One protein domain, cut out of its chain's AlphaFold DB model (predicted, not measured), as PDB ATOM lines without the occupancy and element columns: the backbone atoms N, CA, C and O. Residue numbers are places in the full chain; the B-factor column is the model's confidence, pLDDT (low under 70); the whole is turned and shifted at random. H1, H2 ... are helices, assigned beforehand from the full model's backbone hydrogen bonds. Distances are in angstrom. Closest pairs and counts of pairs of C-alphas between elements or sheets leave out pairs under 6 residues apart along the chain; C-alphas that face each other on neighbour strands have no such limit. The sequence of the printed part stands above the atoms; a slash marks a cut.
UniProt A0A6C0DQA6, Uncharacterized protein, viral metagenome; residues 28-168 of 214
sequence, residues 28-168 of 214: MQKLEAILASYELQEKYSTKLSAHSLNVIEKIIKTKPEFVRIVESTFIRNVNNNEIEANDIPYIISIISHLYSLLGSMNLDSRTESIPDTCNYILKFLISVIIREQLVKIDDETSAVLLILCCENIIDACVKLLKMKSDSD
ATOM      1  N   MET A  28      -1.203 -15.722 -38.444       92.56
ATOM      2  CA  MET A  28      -0.022 -14.971 -38.015       92.56
ATOM      3  C   MET A  28       1.282 -15.742 -38.268       92.56
ATOM      4  O   MET A  28       2.181 -15.244 -38.937       92.56
ATOM      5  N   GLN A  29       1.355 -16.991 -37.805       91.69
ATOM      6  CA  GLN A  29       2.543 -17.836 -37.961       91.69
ATOM      7  C   GLN A  29       2.823 -18.186 -39.427       91.69
ATOM      8  O   GLN A  29       3.979 -18.354 -39.819       91.69
ATOM      9  N   LYS A  30       1.774 -18.325 -40.249       91.50
ATOM     10  CA  LYS A  30       1.915 -18.536 -41.696       91.50
ATOM     11  C   LYS A  30       2.484 -17.295 -42.375       91.50
ATOM     12  O   LYS A  30       3.412 -17.424 -43.165       91.50
ATOM     13  N   LEU A  31       1.985 -16.109 -42.030       91.69
ATOM     14  CA  LEU A  31       2.484 -14.844 -42.568       91.69
ATOM     15  C   LEU A  31       3.940 -14.597 -42.175       91.69
ATOM     16  O   LEU A  31       4.739 -14.269 -43.041       91.69
ATOM     17  N   GLU A  32       4.308 -14.820 -40.913       90.94
ATOM     18  CA  GLU A  32       5.702 -14.715 -40.458       90.94
ATOM     19  C   GLU A  32       6.625 -15.671 -41.227       90.94
ATOM     20  O   GLU A  32       7.705 -15.275 -41.662       90.94
ATOM     21  N   ALA A  33       6.184 -16.912 -41.462       89.88
ATOM     22  CA  ALA A  33       6.946 -17.880 -42.246       89.88
ATOM     23  C   ALA A  33       7.098 -17.460 -43.719       89.88
ATOM     24  O   ALA A  33       8.172 -17.641 -44.292       89.88
ATOM     25  N   ILE A  34       6.048 -16.891 -44.324       89.06
ATOM     26  CA  ILE A  34       6.102 -16.369 -45.695       89.06
ATOM     27  C   ILE A  34       7.053 -15.171 -45.758       89.06
ATOM     28  O   ILE A  34       7.944 -15.147 -46.598       89.06
ATOM     29  N   LEU A  35       6.940 -14.212 -44.837       87.38
ATOM     30  CA  LEU A  35       7.818 -13.039 -44.794       87.38
ATOM     31  C   LEU A  35       9.293 -13.407 -44.565       87.38
ATOM     32  O   LEU A  35      10.173 -12.714 -45.064       87.38
ATOM     33  N   ALA A  36       9.574 -14.516 -43.878       87.38
ATOM     34  CA  ALA A  36      10.936 -14.993 -43.641       87.38
ATOM     35  C   ALA A  36      11.556 -15.786 -44.811       87.38
ATOM     36  O   ALA A  36      12.762 -16.036 -44.790       87.38
ATOM     37  N   SER A  37      10.774 -16.208 -45.814       86.56
ATOM     38  CA  SER A  37      11.244 -17.087 -46.896       86.56
ATOM     39  C   SER A  37      10.987 -16.494 -48.278       86.56
ATOM     40  O   SER A  37       9.842 -16.377 -48.705       86.56
ATOM     41  N   TYR A  38      12.061 -16.207 -49.018       81.44
ATOM     42  CA  TYR A  38      11.978 -15.727 -50.403       81.44
ATOM     43  C   TYR A  38      11.247 -16.704 -51.334       81.44
ATOM     44  O   TYR A  38      10.484 -16.268 -52.186       81.44
ATOM     45  N   GLU A  39      11.420 -18.013 -51.143       82.75
ATOM     46  CA  GLU A  39      10.741 -19.045 -51.938       82.75
ATOM     47  C   GLU A  39       9.224 -19.035 -51.695       82.75
ATOM     48  O   GLU A  39       8.421 -19.120 -52.625       82.75
ATOM     49  N   LEU A  40       8.810 -18.887 -50.430       82.19
ATOM     50  CA  LEU A  40       7.392 -18.770 -50.104       82.19
ATOM     51  C   LEU A  40       6.831 -17.448 -50.605       82.19
ATOM     52  O   LEU A  40       5.729 -17.454 -51.143       82.19
ATOM     53  N   GLN A  41       7.575 -16.346 -50.482       79.25
ATOM     54  CA  GLN A  41       7.177 -15.093 -51.115       79.25
ATOM     55  C   GLN A  41       6.933 -15.344 -52.592       79.25
ATOM     56  O   GLN A  41       5.805 -15.141 -53.001       79.25
ATOM     57  N   GLU A  42       7.884 -15.913 -53.340       77.38
ATOM     58  CA  GLU A  42       7.750 -16.201 -54.774       77.38
ATOM     59  C   GLU A  42       6.492 -17.014 -55.120       77.38
ATOM     60  O   GLU A  42       5.738 -16.647 -56.025       77.38
ATOM     61  N   LYS A  43       6.185 -18.047 -54.324       80.00
ATOM     62  CA  LYS A  43       4.953 -18.850 -54.444       80.00
ATOM     63  C   LYS A  43       3.669 -18.013 -54.324       80.00
ATOM     64  O   LYS A  43       2.646 -18.342 -54.932       80.00
ATOM     65  N   TYR A  44       3.715 -16.941 -53.539       73.19
ATOM     66  CA  TYR A  44       2.633 -15.974 -53.349       73.19
ATOM     67  C   TYR A  44       2.832 -14.661 -54.154       73.19
ATOM     68  O   TYR A  44       1.910 -13.848 -54.226       73.19
ATOM     69  N   SER A  45       3.993 -14.465 -54.801       55.31
ATOM     70  CA  SER A  45       4.512 -13.186 -55.329       55.31
ATOM     71  C   SER A  45       3.856 -12.714 -56.610       55.31
ATOM     72  O   SER A  45       4.129 -11.603 -57.055       55.31
ATOM     73  N   THR A  46       2.959 -13.485 -57.216       52.44
ATOM     74  CA  THR A  46       2.304 -13.028 -58.449       52.44
ATOM     75  C   THR A  46       1.372 -11.826 -58.234       52.44
ATOM     76  O   THR A  46       0.859 -11.297 -59.215       52.44
ATOM     77  N   LYS A  47       1.161 -11.350 -56.989       61.81
ATOM     78  CA  LYS A  47       0.244 -10.231 -56.686       61.81
ATOM     79  C   LYS A  47       0.677  -9.233 -55.587       61.81
ATOM     80  O   LYS A  47      -0.111  -8.340 -55.288       61.81
ATOM     81  N   LEU A  48       1.862  -9.333 -54.973       73.62
ATOM     82  CA  LEU A  48       2.265  -8.445 -53.861       73.62
ATOM     83  C   LEU A  48       3.446  -7.541 -54.218       73.62
ATOM     84  O   LEU A  48       4.519  -8.018 -54.579       73.62
ATOM     85  N   SER A  49       3.272  -6.229 -54.047       82.94
ATOM     86  CA  SER A  49       4.369  -5.263 -54.135       82.94
ATOM     87  C   SER A  49       5.279  -5.349 -52.899       82.94
ATOM     88  O   SER A  49       4.833  -5.681 -51.796       82.94
ATOM     89  N   ALA A  50       6.559  -4.983 -53.045       84.88
ATOM     90  CA  ALA A  50       7.474  -4.855 -51.902       84.88
ATOM     91  C   ALA A  50       6.945  -3.860 -50.849       84.88
ATOM     92  O   ALA A  50       7.152  -4.040 -49.649       84.88
ATOM     93  N   HIS A  51       6.209  -2.837 -51.300       88.38
ATOM     94  CA  HIS A  51       5.491  -1.912 -50.432       88.38
ATOM     95  C   HIS A  51       4.447  -2.642 -49.577       88.38
ATOM     96  O   HIS A  51       4.495  -2.556 -48.352       88.38
ATOM     97  N   SER A  52       3.561  -3.423 -50.202       89.31
ATOM     98  CA  SER A  52       2.525  -4.188 -49.501       89.31
ATOM     99  C   SER A  52       3.109  -5.182 -48.491       89.31
ATOM    100  O   SER A  52       2.580  -5.304 -47.388       89.31
ATOM    101  N   LEU A  53       4.229  -5.843 -48.810       88.75
ATOM    102  CA  LEU A  53       4.927  -6.738 -47.873       88.75
ATOM    103  C   LEU A  53       5.429  -6.000 -46.624       88.75
ATOM    104  O   LEU A  53       5.201  -6.461 -45.506       88.75
ATOM    105  N   ASN A  54       6.048  -4.830 -46.798       90.38
ATOM    106  CA  ASN A  54       6.493  -3.994 -45.681       90.38
ATOM    107  C   ASN A  54       5.302  -3.525 -44.825       90.38
ATOM    108  O   ASN A  54       5.343  -3.554 -43.593       90.38
ATOM    109  N   VAL A  55       4.189  -3.160 -45.464       92.75
ATOM    110  CA  VAL A  55       2.962  -2.792 -44.746       92.75
ATOM    111  C   VAL A  55       2.410  -3.975 -43.945       92.75
ATOM    112  O   VAL A  55       2.065  -3.794 -42.780       92.75
ATOM    113  N   ILE A  56       2.384  -5.187 -44.507       92.94
ATOM    114  CA  ILE A  56       1.973  -6.403 -43.783       92.94
ATOM    115  C   ILE A  56       2.878  -6.638 -42.570       92.94
ATOM    116  O   ILE A  56       2.376  -6.858 -41.467       92.94
ATOM    117  N   GLU A  57       4.197  -6.534 -42.737       91.88
ATOM    118  CA  GLU A  57       5.153  -6.666 -41.635       91.88
ATOM    119  C   GLU A  57       4.883  -5.634 -40.525       91.88
ATOM    120  O   GLU A  57       4.877  -5.960 -39.333       91.88
ATOM    121  N   LYS A  58       4.586  -4.385 -40.902       93.00
ATOM    122  CA  LYS A  58       4.223  -3.322 -39.959       93.00
ATOM    123  C   LYS A  58       2.906  -3.616 -39.240       93.00
ATOM    124  O   LYS A  58       2.827  -3.391 -38.030       93.00
ATOM    125  N   ILE A  59       1.894  -4.132 -39.938       94.25
ATOM    126  CA  ILE A  59       0.612  -4.544 -39.343       94.25
ATOM    127  C   ILE A  59       0.840  -5.645 -38.308       94.25
ATOM    128  O   ILE A  59       0.367  -5.516 -37.183       94.25
ATOM    129  N   ILE A  60       1.619  -6.677 -38.640       93.44
ATOM    130  CA  ILE A  60       1.934  -7.781 -37.721       93.44
ATOM    131  C   ILE A  60       2.595  -7.257 -36.441       93.44
ATOM    132  O   ILE A  60       2.197  -7.632 -35.339       93.44
ATOM    133  N   LYS A  61       3.558  -6.336 -36.568       91.75
ATOM    134  CA  LYS A  61       4.295  -5.786 -35.417       91.75
ATOM    135  C   LYS A  61       3.474  -4.819 -34.564       91.75
ATOM    136  O   LYS A  61       3.647  -4.785 -33.351       91.75
ATOM    137  N   THR A  62       2.630  -3.992 -35.183       92.25
ATOM    138  CA  THR A  62       1.979  -2.857 -34.495       92.25
ATOM    139  C   THR A  62       0.505  -3.078 -34.177       92.25
ATOM    140  O   THR A  62      -0.007  -2.459 -33.244       92.25
ATOM    141  N   LYS A  63      -0.179  -3.925 -34.953       93.50
ATOM    142  CA  LYS A  63      -1.625  -4.183 -34.897       93.50
ATOM    143  C   LYS A  63      -1.950  -5.675 -35.118       93.50
ATOM    144  O   LYS A  63      -2.751  -6.012 -35.997       93.50
ATOM    145  N   PRO A  64      -1.352  -6.608 -34.348       92.94
ATOM    146  CA  PRO A  64      -1.539  -8.049 -34.548       92.94
ATOM    147  C   PRO A  64      -2.988  -8.527 -34.344       92.94
ATOM    148  O   PRO A  64      -3.385  -9.586 -34.832       92.94
ATOM    149  N   GLU A  65      -3.806  -7.775 -33.605       93.25
ATOM    150  CA  GLU A  65      -5.243  -8.015 -33.469       93.25
ATOM    151  C   GLU A  65      -5.984  -7.999 -34.803       93.25
ATOM    152  O   GLU A  65      -6.901  -8.800 -34.970       93.25
ATOM    153  N   PHE A  66      -5.560  -7.178 -35.770       94.62
ATOM    154  CA  PHE A  66      -6.195  -7.137 -37.084       94.62
ATOM    155  C   PHE A  66      -6.114  -8.504 -37.775       94.62
ATOM    156  O   PHE A  66      -7.134  -9.040 -38.199       94.62
ATOM    157  N   VAL A  67      -4.928  -9.120 -37.803       94.12
ATOM    158  CA  VAL A  67      -4.716 -10.439 -38.427       94.12
ATOM    159  C   VAL A  67      -5.587 -11.511 -37.766       94.12
ATOM    160  O   VAL A  67      -6.201 -12.321 -38.456       94.12
ATOM    161  N   ARG A  68      -5.711 -11.475 -36.433       93.38
ATOM    162  CA  ARG A  68      -6.576 -12.399 -35.680       93.38
ATOM    163  C   ARG A  68      -8.061 -12.188 -35.980       93.38
ATOM    164  O   ARG A  68      -8.813 -13.157 -36.055       93.38
ATOM    165  N   ILE A  69      -8.494 -10.939 -36.159       93.38
ATOM    166  CA  ILE A  69      -9.871 -10.618 -36.562       93.38
ATOM    167  C   ILE A  69     -10.156 -11.173 -37.956       93.38
ATOM    168  O   ILE A  69     -11.200 -11.790 -38.152       93.38
ATOM    169  N   VAL A  70      -9.230 -11.005 -38.904       93.50
ATOM    170  CA  VAL A  70      -9.377 -11.570 -40.252       93.50
ATOM    171  C   VAL A  70      -9.506 -13.090 -40.172       93.50
ATOM    172  O   VAL A  70     -10.511 -13.635 -40.617       93.50
ATOM    173  N   GLU A  71      -8.550 -13.767 -39.536       93.38
ATOM    174  CA  GLU A  71      -8.554 -15.227 -39.391       93.38
ATOM    175  C   GLU A  71      -9.850 -15.743 -38.748       93.38
ATOM    176  O   GLU A  71     -10.532 -16.590 -39.321       93.38
ATOM    177  N   SER A  72     -10.238 -15.193 -37.594       91.69
ATOM    178  CA  SER A  72     -11.454 -15.619 -36.884       91.69
ATOM    179  C   SER A  72     -12.737 -15.356 -37.669       91.69
ATOM    180  O   SER A  72     -13.669 -16.156 -37.597       91.69
ATOM    181  N   THR A  73     -12.792 -14.270 -38.440       91.00
ATOM    182  CA  THR A  73     -13.944 -13.974 -39.298       91.00
ATOM    183  C   THR A  73     -14.071 -15.011 -40.404       91.00
ATOM    184  O   THR A  73     -15.159 -15.538 -40.600       91.00
ATOM    185  N   PHE A  74     -12.973 -15.353 -41.083       89.31
ATOM    186  CA  PHE A  74     -12.998 -16.362 -42.143       89.31
ATOM    187  C   PHE A  74     -13.291 -17.763 -41.604       89.31
ATOM    188  O   PHE A  74     -14.113 -18.459 -42.181       89.31
ATOM    189  N   ILE A  75     -12.708 -18.151 -40.467       89.00
ATOM    190  CA  ILE A  75     -12.997 -19.448 -39.831       89.00
ATOM    191  C   ILE A  75     -14.473 -19.566 -39.435       89.00
ATOM    192  O   ILE A  75     -15.046 -20.645 -39.534       89.00
ATOM    193  N   ARG A  76     -15.089 -18.478 -38.956       86.25
ATOM    194  CA  ARG A  76     -16.489 -18.499 -38.516       86.25
ATOM    195  C   ARG A  76     -17.472 -18.500 -39.683       86.25
ATOM    196  O   ARG A  76     -18.509 -19.150 -39.590       86.25
ATOM    197  N   ASN A  77     -17.167 -17.721 -40.715       83.38
ATOM    198  CA  ASN A  77     -18.121 -17.375 -41.762       83.38
ATOM    199  C   ASN A  77     -17.964 -18.231 -43.022       83.38
ATOM    200  O   ASN A  77     -18.910 -18.366 -43.779       83.38
ATOM    201  N   VAL A  78     -16.796 -18.828 -43.260       80.44
ATOM    202  CA  VAL A  78     -16.627 -19.770 -44.369       80.44
ATOM    203  C   VAL A  78     -16.885 -21.175 -43.842       80.44
ATOM    204  O   VAL A  78     -15.986 -21.845 -43.333       80.44
ATOM    205  N   ASN A  79     -18.138 -21.606 -43.956       69.75
ATOM    206  CA  ASN A  79     -18.559 -22.978 -43.690       69.75
ATOM    207  C   ASN A  79     -18.971 -23.636 -45.012       69.75
ATOM    208  O   ASN A  79     -19.545 -22.984 -45.877       69.75
ATOM    209  N   ASN A  80     -18.686 -24.931 -45.174       65.75
ATOM    210  CA  ASN A  80     -19.064 -25.714 -46.362       65.75
ATOM    211  C   ASN A  80     -18.559 -25.133 -47.698       65.75
ATOM    212  O   ASN A  80     -19.240 -25.229 -48.712       65.75
ATOM    213  N   ASN A  81     -17.360 -24.544 -47.704       73.25
ATOM    214  CA  ASN A  81     -16.701 -23.994 -48.899       73.25
ATOM    215  C   ASN A  81     -17.387 -22.766 -49.520       73.25
ATOM    216  O   ASN A  81     -16.984 -22.333 -50.601       73.25
ATOM    217  N   GLU A  82     -18.384 -22.186 -48.853       80.81
ATOM    218  CA  GLU A  82     -19.196 -21.096 -49.390       80.81
ATOM    219  C   GLU A  82     -19.178 -19.863 -48.476       80.81
ATOM    220  O   GLU A  82     -18.809 -19.922 -47.302       80.81
ATOM    221  N   ILE A  83     -19.541 -18.718 -49.059       83.94
ATOM    222  CA  ILE A  83     -19.814 -17.461 -48.355       83.94
ATOM    223  C   ILE A  83     -21.294 -17.186 -48.548       83.94
ATOM    224  O   ILE A  83     -21.743 -16.984 -49.681       83.94
ATOM    225  N   GLU A  84     -22.046 -17.150 -47.459       86.12
ATOM    226  CA  GLU A  84     -23.458 -16.816 -47.512       86.12
ATOM    227  C   GLU A  84     -23.650 -15.297 -47.587       86.12
ATOM    228  O   GLU A  84     -22.789 -14.491 -47.223       86.12
ATOM    229  N   ALA A  85     -24.837 -14.861 -48.014       86.25
ATOM    230  CA  ALA A  85     -25.174 -13.437 -48.049       86.25
ATOM    231  C   ALA A  85     -25.026 -12.759 -46.668       86.25
ATOM    232  O   ALA A  85     -24.676 -11.580 -46.587       86.25
ATOM    233  N   ASN A  86     -25.242 -13.516 -45.588       87.69
ATOM    234  CA  ASN A  86     -25.089 -13.054 -44.208       87.69
ATOM    235  C   ASN A  86     -23.626 -12.802 -43.812       87.69
ATOM    236  O   ASN A  86     -23.373 -12.077 -42.847       87.69
ATOM    237  N   ASP A  87     -22.668 -13.355 -44.558       87.44
ATOM    238  CA  ASP A  87     -21.239 -13.237 -44.276       87.44
ATOM    239  C   ASP A  87     -20.615 -11.981 -44.895       87.44
ATOM    240  O   ASP A  87     -19.625 -11.439 -44.384       87.44
ATOM    241  N   ILE A  88     -21.230 -11.471 -45.968       89.75
ATOM    242  CA  ILE A  88     -20.769 -10.305 -46.732       89.75
ATOM    243  C   ILE A  88     -20.529  -9.067 -45.848       89.75
ATOM    244  O   ILE A  88     -19.465  -8.454 -45.984       89.75
ATOM    245  N   PRO A  89     -21.414  -8.692 -44.898       92.50
ATOM    246  CA  PRO A  89     -21.170  -7.550 -44.016       92.50
ATOM    247  C   PRO A  89     -19.876  -7.665 -43.199       92.50
ATOM    248  O   PRO A  89     -19.206  -6.659 -42.967       92.50
ATOM    249  N   TYR A  90     -19.477  -8.875 -42.795       91.38
ATOM    250  CA  TYR A  90     -18.238  -9.074 -42.039       91.38
ATOM    251  C   TYR A  90     -16.997  -8.915 -42.921       91.38
ATOM    252  O   TYR A  90     -16.007  -8.327 -42.482       91.38
ATOM    253  N   ILE A  91     -17.061  -9.369 -44.175       91.06
ATOM    254  CA  ILE A  91     -15.992  -9.149 -45.161       91.06
ATOM    255  C   ILE A  91     -15.838  -7.646 -45.432       91.06
ATOM    256  O   ILE A  91     -14.727  -7.116 -45.387       91.06
ATOM    257  N   ILE A  92     -16.951  -6.929 -45.619       93.12
ATOM    258  CA  ILE A  92     -16.956  -5.465 -45.769       93.12
ATOM    259  C   ILE A  92     -16.368  -4.784 -44.526       93.12
ATOM    260  O   ILE A  92     -15.576  -3.846 -44.652       93.12
ATOM    261  N   SER A  93     -16.689  -5.272 -43.325       94.00
ATOM    262  CA  SER A  93     -16.119  -4.750 -42.080       94.00
ATOM    263  C   SER A  93     -14.600  -4.918 -42.022       94.00
ATOM    264  O   SER A  93     -13.918  -4.004 -41.560       94.00
ATOM    265  N   ILE A  94     -14.054  -6.043 -42.496       95.19
ATOM    266  CA  ILE A  94     -12.600  -6.244 -42.596       95.19
ATOM    267  C   ILE A  94     -11.982  -5.232 -43.562       95.19
ATOM    268  O   ILE A  94     -10.971  -4.614 -43.228       95.19
ATOM    269  N   ILE A  95     -12.599  -5.038 -44.734       94.94
ATOM    270  CA  ILE A  95     -12.124  -4.088 -45.747       94.94
ATOM    271  C   ILE A  95     -12.080  -2.669 -45.169       94.94
ATOM    272  O   ILE A  95     -11.054  -1.992 -45.243       94.94
ATOM    273  N   SER A  96     -13.170  -2.233 -44.533       93.75
ATOM    274  CA  SER A  96     -13.266  -0.910 -43.911       93.75
ATOM    275  C   SER A  96     -12.252  -0.719 -42.776       93.75
ATOM    276  O   SER A  96     -11.617   0.338 -42.677       93.75
ATOM    277  N   HIS A  97     -12.056  -1.748 -41.946       94.62
ATOM    278  CA  HIS A  97     -11.093  -1.709 -40.851       94.62
ATOM    279  C   HIS A  97      -9.660  -1.600 -41.376       94.62
ATOM    280  O   HIS A  97      -8.917  -0.738 -40.908       94.62
ATOM    281  N   LEU A  98      -9.282  -2.396 -42.387       95.25
ATOM    282  CA  LEU A  98      -7.953  -2.289 -42.985       95.25
ATOM    283  C   LEU A  98      -7.740  -0.910 -43.605       95.25
ATOM    284  O   LEU A  98      -6.730  -0.278 -43.324       95.25
ATOM    285  N   TYR A  99      -8.690  -0.419 -44.399       93.69
ATOM    286  CA  TYR A  99      -8.576   0.893 -45.032       93.69
ATOM    287  C   TYR A  99      -8.349   2.014 -44.004       93.69
ATOM    288  O   TYR A  99      -7.455   2.845 -44.163       93.69
ATOM    289  N   SER A 100      -9.110   1.997 -42.905       92.25
ATOM    290  CA  SER A 100      -8.970   2.966 -41.809       92.25
ATOM    291  C   SER A 100      -7.620   2.837 -41.099       92.25
ATOM    292  O   SER A 100      -6.968   3.835 -40.793       92.25
ATOM    293  N   LEU A 101      -7.175   1.600 -40.869       93.94
ATOM    294  CA  LEU A 101      -5.885   1.299 -40.263       93.94
ATOM    295  C   LEU A 101      -4.737   1.807 -41.142       93.94
ATOM    296  O   LEU A 101      -3.848   2.487 -40.632       93.94
ATOM    297  N   LEU A 102      -4.793   1.567 -42.454       92.75
ATOM    298  CA  LEU A 102      -3.817   2.072 -43.419       92.75
ATOM    299  C   LEU A 102      -3.809   3.602 -43.477       92.75
ATOM    300  O   LEU A 102      -2.734   4.182 -43.519       92.75
ATOM    301  N   GLY A 103      -4.971   4.259 -43.403       88.88
ATOM    302  CA  GLY A 103      -5.053   5.723 -43.329       88.88
ATOM    303  C   GLY A 103      -4.450   6.319 -42.051       88.88
ATOM    304  O   GLY A 103      -3.986   7.455 -42.064       88.88
ATOM    305  N   SER A 104      -4.425   5.558 -40.953       89.94
ATOM    306  CA  SER A 104      -3.787   5.970 -39.691       89.94
ATOM    307  C   SER A 104      -2.283   5.682 -39.640       89.94
ATOM    308  O   SER A 104      -1.541   6.298 -38.872       89.94
ATOM    309  N   MET A 105      -1.814   4.732 -40.450       86.62
ATOM    310  CA  MET A 105      -0.396   4.491 -40.643       86.62
ATOM    311  C   MET A 105       0.096   5.560 -41.612       86.62
ATOM    312  O   MET A 105      -0.379   5.626 -42.731       86.62
ATOM    313  N   ASN A 106       1.041   6.408 -41.208       78.88
ATOM    314  CA  ASN A 106       1.669   7.378 -42.114       78.88
ATOM    315  C   ASN A 106       2.454   6.646 -43.225       78.88
ATOM    316  O   ASN A 106       3.672   6.483 -43.126       78.88
ATOM    317  N   LEU A 107       1.749   6.103 -44.215       83.12
ATOM    318  CA  LEU A 107       2.281   5.379 -45.359       83.12
ATOM    319  C   LEU A 107       2.671   6.383 -46.439       83.12
ATOM    320  O   LEU A 107       2.004   7.401 -46.624       83.12
ATOM    321  N   ASP A 108       3.754   6.096 -47.157       77.69
ATOM    322  CA  ASP A 108       4.153   6.923 -48.291       77.69
ATOM    323  C   ASP A 108       3.216   6.676 -49.480       77.69
ATOM    324  O   ASP A 108       3.414   5.761 -50.283       77.69
ATOM    325  N   SER A 109       2.198   7.528 -49.593       72.25
ATOM    326  CA  SER A 109       1.184   7.475 -50.646       72.25
ATOM    327  C   SER A 109       1.729   7.754 -52.052       72.25
ATOM    328  O   SER A 109       0.973   7.678 -53.018       72.25
ATOM    329  N   ARG A 110       3.016   8.111 -52.194       73.25
ATOM    330  CA  ARG A 110       3.671   8.279 -53.503       73.25
ATOM    331  C   ARG A 110       3.996   6.947 -54.168       73.25
ATOM    332  O   ARG A 110       4.131   6.909 -55.387       73.25
ATOM    333  N   THR A 111       4.152   5.886 -53.377       79.06
ATOM    334  CA  THR A 111       4.498   4.553 -53.891       79.06
ATOM    335  C   THR A 111       3.250   3.803 -54.340       79.06
ATOM    336  O   THR A 111       3.233   3.204 -55.411       79.06
ATOM    337  N   GLU A 112       2.197   3.844 -53.524       84.56
ATOM    338  CA  GLU A 112       0.963   3.106 -53.761       84.56
ATOM    339  C   GLU A 112      -0.211   3.813 -53.068       84.56
ATOM    340  O   GLU A 112      -0.049   4.387 -51.989       84.56
ATOM    341  N   SER A 113      -1.394   3.810 -53.690       89.88
ATOM    342  CA  SER A 113      -2.576   4.429 -53.082       89.88
ATOM    343  C   SER A 113      -3.101   3.562 -51.930       89.88
ATOM    344  O   SER A 113      -3.096   2.337 -52.025       89.88
ATOM    345  N   ILE A 114      -3.619   4.176 -50.858       91.12
ATOM    346  CA  ILE A 114      -4.209   3.432 -49.725       91.12
ATOM    347  C   ILE A 114      -5.273   2.410 -50.186       91.12
ATOM    348  O   ILE A 114      -5.237   1.275 -49.706       91.12
ATOM    349  N   PRO A 115      -6.206   2.744 -51.109       92.25
ATOM    350  CA  PRO A 115      -7.141   1.757 -51.644       92.25
ATOM    351  C   PRO A 115      -6.460   0.561 -52.328       92.25
ATOM    352  O   PRO A 115      -6.921  -0.566 -52.165       92.25
ATOM    353  N   ASP A 116      -5.376   0.785 -53.076       91.50
ATOM    354  CA  ASP A 116      -4.636  -0.289 -53.753       91.50
ATOM    355  C   ASP A 116      -3.907  -1.190 -52.761       91.50
ATOM    356  O   ASP A 116      -4.052  -2.410 -52.824       91.50
ATOM    357  N   THR A 117      -3.241  -0.600 -51.771       92.19
ATOM    358  CA  THR A 117      -2.574  -1.359 -50.707       92.19
ATOM    359  C   THR A 117      -3.573  -2.167 -49.897       92.19
ATOM    360  O   THR A 117      -3.335  -3.335 -49.590       92.19
ATOM    361  N   CYS A 118      -4.745  -1.594 -49.612       93.25
ATOM    362  CA  CYS A 118      -5.850  -2.318 -48.995       93.25
ATOM    363  C   CYS A 118      -6.270  -3.527 -49.841       93.25
ATOM    364  O   CYS A 118      -6.487  -4.612 -49.299       93.25
ATOM    365  N   ASN A 119      -6.367  -3.353 -51.162       93.12
ATOM    366  CA  ASN A 119      -6.734  -4.420 -52.085       93.12
ATOM    367  C   ASN A 119      -5.715  -5.567 -52.055       93.12
ATOM    368  O   ASN A 119      -6.072  -6.709 -51.759       93.12
ATOM    369  N   TYR A 120      -4.438  -5.266 -52.306       92.62
ATOM    370  CA  TYR A 120      -3.396  -6.291 -52.405       92.62
ATOM    371  C   TYR A 120      -3.210  -7.059 -51.101       92.62
ATOM    372  O   TYR A 120      -3.116  -8.289 -51.125       92.62
ATOM    373  N   ILE A 121      -3.226  -6.362 -49.961       93.50
ATOM    374  CA  ILE A 121      -3.087  -7.003 -48.652       93.50
ATOM    375  C   ILE A 121      -4.248  -7.963 -48.393       93.50
ATOM    376  O   ILE A 121      -4.004  -9.103 -48.009       93.50
ATOM    377  N   LEU A 122      -5.502  -7.562 -48.624       94.19
ATOM    378  CA  LEU A 122      -6.643  -8.444 -48.343       94.19
ATOM    379  C   LEU A 122      -6.675  -9.660 -49.256       94.19
ATOM    380  O   LEU A 122      -6.868 -10.773 -48.768       94.19
ATOM    381  N   LYS A 123      -6.432  -9.469 -50.556       92.88
ATOM    382  CA  LYS A 123      -6.345 -10.583 -51.506       92.88
ATOM    383  C   LYS A 123      -5.263 -11.574 -51.095       92.88
ATOM    384  O   LYS A 123      -5.482 -12.783 -51.135       92.88
ATOM    385  N   PHE A 124      -4.120 -11.068 -50.639       92.75
ATOM    386  CA  PHE A 124      -3.056 -11.913 -50.121       92.75
ATOM    387  C   PHE A 124      -3.468 -12.668 -48.853       92.75
ATOM    388  O   PHE A 124      -3.325 -13.888 -48.816       92.75
ATOM    389  N   LEU A 125      -4.009 -11.982 -47.842       93.19
ATOM    390  CA  LEU A 125      -4.423 -12.620 -46.588       93.19
ATOM    391  C   LEU A 125      -5.436 -13.743 -46.837       93.19
ATOM    392  O   LEU A 125      -5.278 -14.839 -46.306       93.19
ATOM    393  N   ILE A 126      -6.431 -13.501 -47.692       91.44
ATOM    394  CA  ILE A 126      -7.446 -14.500 -48.052       91.44
ATOM    395  C   ILE A 126      -6.824 -15.675 -48.804       91.44
ATOM    396  O   ILE A 126      -7.109 -16.831 -48.491       91.44
ATOM    397  N   SER A 127      -5.936 -15.392 -49.759       90.69
ATOM    398  CA  SER A 127      -5.201 -16.426 -50.489       90.69
ATOM    399  C   SER A 127      -4.406 -17.325 -49.539       90.69
ATOM    400  O   SER A 127      -4.453 -18.546 -49.682       90.69
ATOM    401  N   VAL A 128      -3.741 -16.757 -48.527       91.56
ATOM    402  CA  VAL A 128      -3.019 -17.526 -47.500       91.56
ATOM    403  C   VAL A 128      -3.983 -18.366 -46.662       91.56
ATOM    404  O   VAL A 128      -3.738 -19.557 -46.497       91.56
ATOM    405  N   ILE A 129      -5.087 -17.790 -46.172       91.31
ATOM    406  CA  ILE A 129      -6.090 -18.510 -45.363       91.31
ATOM    407  C   ILE A 129      -6.601 -19.756 -46.093       91.31
ATOM    408  O   ILE A 129      -6.664 -20.838 -45.506       91.31
ATOM    409  N   ILE A 130      -6.932 -19.604 -47.375       89.62
ATOM    410  CA  ILE A 130      -7.518 -20.668 -48.190       89.62
ATOM    411  C   ILE A 130      -6.458 -21.698 -48.603       89.62
ATOM    412  O   ILE A 130      -6.643 -22.895 -48.387       89.62
ATOM    413  N   ARG A 131      -5.313 -21.260 -49.145       88.50
ATOM    414  CA  ARG A 131      -4.264 -22.166 -49.654       88.50
ATOM    415  C   ARG A 131      -3.544 -22.936 -48.553       88.50
ATOM    416  O   ARG A 131      -3.112 -24.062 -48.783       88.50
ATOM    417  N   GLU A 132      -3.406 -22.347 -47.370       88.31
ATOM    418  CA  GLU A 132      -2.806 -23.010 -46.209       88.31
ATOM    419  C   GLU A 132      -3.829 -23.821 -45.393       88.31
ATOM    420  O   GLU A 132      -3.483 -24.309 -44.314       88.31
ATOM    421  N   GLN A 133      -5.061 -23.979 -45.905       86.19
ATOM    422  CA  GLN A 133      -6.147 -24.758 -45.300       86.19
ATOM    423  C   GLN A 133      -6.434 -24.359 -43.844       86.19
ATOM    424  O   GLN A 133      -6.665 -25.203 -42.974       86.19
ATOM    425  N   LEU A 134      -6.405 -23.051 -43.556       87.94
ATOM    426  CA  LEU A 134      -6.851 -22.534 -42.257       87.94
ATOM    427  C   LEU A 134      -8.370 -22.654 -42.106       87.94
ATOM    428  O   LEU A 134      -8.880 -22.768 -40.994       87.94
ATOM    429  N   VAL A 135      -9.069 -22.677 -43.237       86.44
ATOM    430  CA  VAL A 135     -10.474 -23.050 -43.351       86.44
ATOM    431  C   VAL A 135     -10.556 -24.406 -44.046       86.44
ATOM    432  O   VAL A 135      -9.769 -24.696 -44.950       86.44
ATOM    433  N   LYS A 136     -11.492 -25.251 -43.608       82.81
ATOM    434  CA  LYS A 136     -11.746 -26.543 -44.251       82.81
ATOM    435  C   LYS A 136     -12.403 -26.306 -45.601       82.81
ATOM    436  O   LYS A 136     -13.457 -25.680 -45.650       82.81
ATOM    437  N   ILE A 137     -11.760 -26.801 -46.655       84.38
ATOM    438  CA  ILE A 137     -12.297 -26.764 -48.007       84.38
ATOM    439  C   ILE A 137     -12.221 -28.163 -48.603       84.38
ATOM    440  O   ILE A 137     -11.162 -28.790 -48.532       84.38
ATOM    441  N   ASP A 138     -13.333 -28.653 -49.146       83.69
ATOM    442  CA  ASP A 138     -13.444 -30.053 -49.574       83.69
ATOM    443  C   ASP A 138     -12.649 -30.356 -50.852       83.69
ATOM    444  O   ASP A 138     -12.137 -31.466 -51.011       83.69
ATOM    445  N   ASP A 139     -12.506 -29.378 -51.752       86.94
ATOM    446  CA  ASP A 139     -11.788 -29.547 -53.015       86.94
ATOM    447  C   ASP A 139     -11.112 -28.259 -53.527       86.94
ATOM    448  O   ASP A 139     -11.439 -27.132 -53.149       86.94
ATOM    449  N   GLU A 140     -10.141 -28.432 -54.426       87.31
ATOM    450  CA  GLU A 140      -9.344 -27.334 -54.985       87.31
ATOM    451  C   GLU A 140     -10.165 -26.377 -55.866       87.31
ATOM    452  O   GLU A 140      -9.903 -25.173 -55.878       87.31
ATOM    453  N   THR A 141     -11.190 -26.872 -56.565       89.75
ATOM    454  CA  THR A 141     -12.054 -26.035 -57.413       89.75
ATOM    455  C   THR A 141     -12.858 -25.075 -56.549       89.75
ATOM    456  O   THR A 141     -12.875 -23.870 -56.816       89.75
ATOM    457  N   SER A 142     -13.454 -25.582 -55.469       88.00
ATOM    458  CA  SER A 142     -14.162 -24.761 -54.486       88.00
ATOM    459  C   SER A 142     -13.237 -23.729 -53.838       88.00
ATOM    460  O   SER A 142     -13.617 -22.566 -53.696       88.00
ATOM    461  N   ALA A 143     -11.985 -24.094 -53.536       88.19
ATOM    462  CA  ALA A 143     -10.995 -23.152 -53.009       88.19
ATOM    463  C   ALA A 143     -10.718 -21.988 -53.980       88.19
ATOM    464  O   ALA A 143     -10.679 -20.827 -53.568       88.19
ATOM    465  N   VAL A 144     -10.556 -22.278 -55.273       89.62
ATOM    466  CA  VAL A 144     -10.321 -21.254 -56.305       89.62
ATOM    467  C   VAL A 144     -11.543 -20.351 -56.487       89.62
ATOM    468  O   VAL A 144     -11.388 -19.129 -56.557       89.62
ATOM    469  N   LEU A 145     -12.750 -20.921 -56.529       90.06
ATOM    470  CA  LEU A 145     -13.996 -20.156 -56.652       90.06
ATOM    471  C   LEU A 145     -14.226 -19.243 -55.446       90.06
ATOM    472  O   LEU A 145     -14.597 -18.080 -55.615       90.06
ATOM    473  N   LEU A 146     -13.941 -19.736 -54.243       90.06
ATOM    474  CA  LEU A 146     -14.042 -18.966 -53.011       90.06
ATOM    475  C   LEU A 146     -13.060 -17.787 -52.991       90.06
ATOM    476  O   LEU A 146     -13.457 -16.663 -52.666       90.06
ATOM    477  N   ILE A 147     -11.799 -18.018 -53.390       90.88
ATOM    478  CA  ILE A 147     -10.808 -16.943 -53.563       90.88
ATOM    479  C   ILE A 147     -11.354 -15.904 -54.542       90.88
ATOM    480  O   ILE A 147     -11.376 -14.719 -54.219       90.88
ATOM    481  N   LEU A 148     -11.830 -16.331 -55.714       90.69
ATOM    482  CA  LEU A 148     -12.329 -15.423 -56.746       90.69
ATOM    483  C   LEU A 148     -13.532 -14.601 -56.263       90.69
ATOM    484  O   LEU A 148     -13.603 -13.400 -56.523       90.69
ATOM    485  N   CYS A 149     -14.456 -15.222 -55.530       90.88
ATOM    486  CA  CYS A 149     -15.606 -14.541 -54.942       90.88
ATOM    487  C   CYS A 149     -15.161 -13.442 -53.966       90.88
ATOM    488  O   CYS A 149     -15.574 -12.287 -54.094       90.88
ATOM    489  N   CYS A 150     -14.234 -13.767 -53.060       91.31
ATOM    490  CA  CYS A 150     -13.644 -12.792 -52.147       91.31
ATOM    491  C   CYS A 150     -12.922 -11.657 -52.882       91.31
ATOM    492  O   CYS A 150     -13.121 -10.488 -52.552       91.31
ATOM    493  N   GLU A 151     -12.089 -11.987 -53.877       92.25
ATOM    494  CA  GLU A 151     -11.354 -11.001 -54.673       92.25
ATOM    495  C   GLU A 151     -12.317 -10.024 -55.366       92.25
ATOM    496  O   GLU A 151     -12.072  -8.818 -55.338       92.25
ATOM    497  N   ASN A 152     -13.440 -10.513 -55.902       93.25
ATOM    498  CA  ASN A 152     -14.464  -9.683 -56.539       93.25
ATOM    499  C   ASN A 152     -15.172  -8.749 -55.548       93.25
ATOM    500  O   ASN A 152     -15.397  -7.578 -55.866       93.25
ATOM    501  N   ILE A 153     -15.504  -9.237 -54.349       93.19
ATOM    502  CA  ILE A 153     -16.100  -8.411 -53.286       93.19
ATOM    503  C   ILE A 153     -15.124  -7.302 -52.878       93.19
ATOM    504  O   ILE A 153     -15.515  -6.135 -52.791       93.19
ATOM    505  N   ILE A 154     -13.848  -7.648 -52.671       94.00
ATOM    506  CA  ILE A 154     -12.795  -6.681 -52.339       94.00
ATOM    507  C   ILE A 154     -12.653  -5.652 -53.457       94.00
ATOM    508  O   ILE A 154     -12.676  -4.455 -53.178       94.00
ATOM    509  N   ASP A 155     -12.561  -6.089 -54.713       94.12
ATOM    510  CA  ASP A 155     -12.415  -5.190 -55.857       94.12
ATOM    511  C   ASP A 155     -13.598  -4.234 -55.988       94.12
ATOM    512  O   ASP A 155     -13.399  -3.047 -56.250       94.12
ATOM    513  N   ALA A 156     -14.826  -4.715 -55.783       94.12
ATOM    514  CA  ALA A 156     -16.012  -3.869 -55.783       94.12
ATOM    515  C   ALA A 156     -15.944  -2.812 -54.668       94.12
ATOM    516  O   ALA A 156     -16.120  -1.623 -54.935       94.12
ATOM    517  N   CYS A 157     -15.611  -3.216 -53.439       94.00
ATOM    518  CA  CYS A 157     -15.497  -2.297 -52.305       94.00
ATOM    519  C   CYS A 157     -14.374  -1.268 -52.502       94.00
ATOM    520  O   CYS A 157     -14.567  -0.078 -52.258       94.00
ATOM    521  N   VAL A 158     -13.207  -1.696 -52.987       91.69
ATOM    522  CA  VAL A 158     -12.066  -0.811 -53.251       91.69
ATOM    523  C   VAL A 158     -12.377   0.168 -54.381       91.69
ATOM    524  O   VAL A 158     -12.044   1.348 -54.267       91.69
ATOM    525  N   LYS A 159     -13.059  -0.268 -55.448       92.75
ATOM    526  CA  LYS A 159     -13.531   0.638 -56.510       92.75
ATOM    527  C   LYS A 159     -14.441   1.729 -55.945       92.75
ATOM    528  O   LYS A 159     -14.251   2.892 -56.289       92.75
ATOM    529  N   LEU A 160     -15.360   1.388 -55.040       90.25
ATOM    530  CA  LEU A 160     -16.213   2.374 -54.364       90.25
ATOM    531  C   LEU A 160     -15.398   3.357 -53.506       90.25
ATOM    532  O   LEU A 160     -15.670   4.557 -53.518       90.25
ATOM    533  N   LEU A 161     -14.367   2.879 -52.802       88.94
ATOM    534  CA  LEU A 161     -13.472   3.740 -52.021       88.94
ATOM    535  C   LEU A 161     -12.696   4.726 -52.906       88.94
ATOM    536  O   LEU A 161     -12.555   5.890 -52.539       88.94
ATOM    537  N   LYS A 162     -12.242   4.282 -54.081       88.00
ATOM    538  CA  LYS A 162     -11.575   5.144 -55.068       88.00
ATOM    539  C   LYS A 162     -12.521   6.182 -55.671       88.00
ATOM    540  O   LYS A 162     -12.156   7.343 -55.808       88.00
ATOM    541  N   MET A 163     -13.767   5.799 -55.952       86.88
ATOM    542  CA  MET A 163     -14.775   6.754 -56.426       86.88
ATOM    543  C   MET A 163     -15.000   7.884 -55.417       86.88
ATOM    544  O   MET A 163     -15.161   9.032 -55.825       86.88
ATOM    545  N   LYS A 164     -14.965   7.592 -54.109       75.31
ATOM    546  CA  LYS A 164     -15.070   8.611 -53.054       75.31
ATOM    547  C   LYS A 164     -13.890   9.590 -53.056       75.31
ATOM    548  O   LYS A 164     -14.107  10.772 -52.828       75.31
ATOM    549  N   SER A 165     -12.663   9.125 -53.305       63.34
ATOM    550  CA  SER A 165     -11.494  10.017 -53.387       63.34
ATOM    551  C   SER A 165     -11.488  10.881 -54.648       63.34
ATOM    552  O   SER A 165     -10.981  11.995 -54.610       63.34
ATOM    553  N   ASP A 166     -12.090  10.402 -55.739       58.84
ATOM    554  CA  ASP A 166     -12.216  11.168 -56.987       58.84
ATOM    555  C   ASP A 166     -13.391  12.160 -56.952       58.84
ATOM    556  O   ASP A 166     -13.463  13.091 -57.755       58.84
ATOM    557  N   SER A 167     -14.312  11.973 -56.002       50.56
ATOM    558  CA  SER A 167     -15.466  12.833 -55.750       50.56
ATOM    559  C   SER A 167     -15.252  13.751 -54.544       50.56
ATOM    560  O   SER A 167     -16.164  13.980 -53.748       50.56
ATOM    561  N   ASP A 168     -14.098  14.430 -54.515       48.91
ATOM    562  CA  ASP A 168     -14.107  15.868 -54.222       48.91
ATOM    563  C   ASP A 168     -15.048  16.522 -55.244       48.91
ATOM    564  O   ASP A 168     -14.652  17.009 -56.308       48.91
TER     565      ASP A 168
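What this domain is: This is residues 28 to 168 of the 214 residues of an uncharacterized protein of viral metagenome (UniProt A0A6C0DQA6). Two helical hairpins cross each other: H4 with H5 is one, H6 with the long H7 is the other, and H5 crosses both H6 and H7. H6 is in the middle, and on its side away from H7 lie the first three helices, with H3 packing crosswise on H6 and H1 and H2 making a small corner farthest out. The printed part has 141 residues with seven named helices, H1 to H7 in chain order, and no named strand, so its class is all helix. The helix packing is mostly crossed, with 2 of 7 touching pairs at a shallow tilt. The whole is compact, with a radius of gyration of the C-alphas of 14.7 A, and spans 44 by 35 by 26 A.

How they stand to each other: Start at H1, residues 28 to 36, which touches H2, residues 38 to 44, only at the corner, where the closest C-alphas, Ile 34 and Leu 40, are 5.2 A apart. H1 only just touches H3, residues 50 to 62, with 3 pairs of C-alphas within 8 A, the closest being Met 28 and Ile 60 at 7.5 A. H2 and H3 are apart. Next look at H4, residues 64 to 77, and H5, residues 88 to 104: they form a helical hairpin and touch at a shallow tilt of 10 degrees, opposite ways, with the C-alphas of Val 70 and Ile 94 closest at 6.7 A. H6, residues 114 to 131, touches H5 with its residues 114 to 122 alone, at a steep tilt of 50 degrees; the closest C-alphas, Tyr 99 and Cys 118, are 5.8 A apart. Residues 52 to 56 of H3 alone touch residues 117 to 121 of H6, about perpendicular at 77 degrees, with the C-alphas of Ser 52 and Thr 117 closest at 6.0 A. H7, residues 140 to 166, forms a helical hairpin with H6, at a shallow tilt of 11 degrees, opposite ways, the closest C-alphas being Pro 115 and Val 158 at 5.8 A. H4 and H7 are apart. In H1 to H7 every backbone O i to N i+4 pair is within hydrogen-bond range.

Where its parts are: Find C-alpha 28 at (-0.022, -14.971, -38.015), where H1 begins. H3 measures 18.4 A from first to last C-alpha, H4 20.3 A, H5 24.6 A and H6 25.6 A. Go to C-alpha 140 at (-9.344, -27.334, -54.985); from there H7 runs 38.7 A to C-alpha 166 at (-12.216, 11.168, -56.987).

The domain as a whole: The two C-alphas farthest apart, Asp 138 and Asp 168, are 46.2 A apart. The printed part has no cut and no long link. Read the B-factor column for a mean pLDDT of 87.0 over the printed part; it is under 70 at residues 45 to 47, 79 to 80 and 165 to 168.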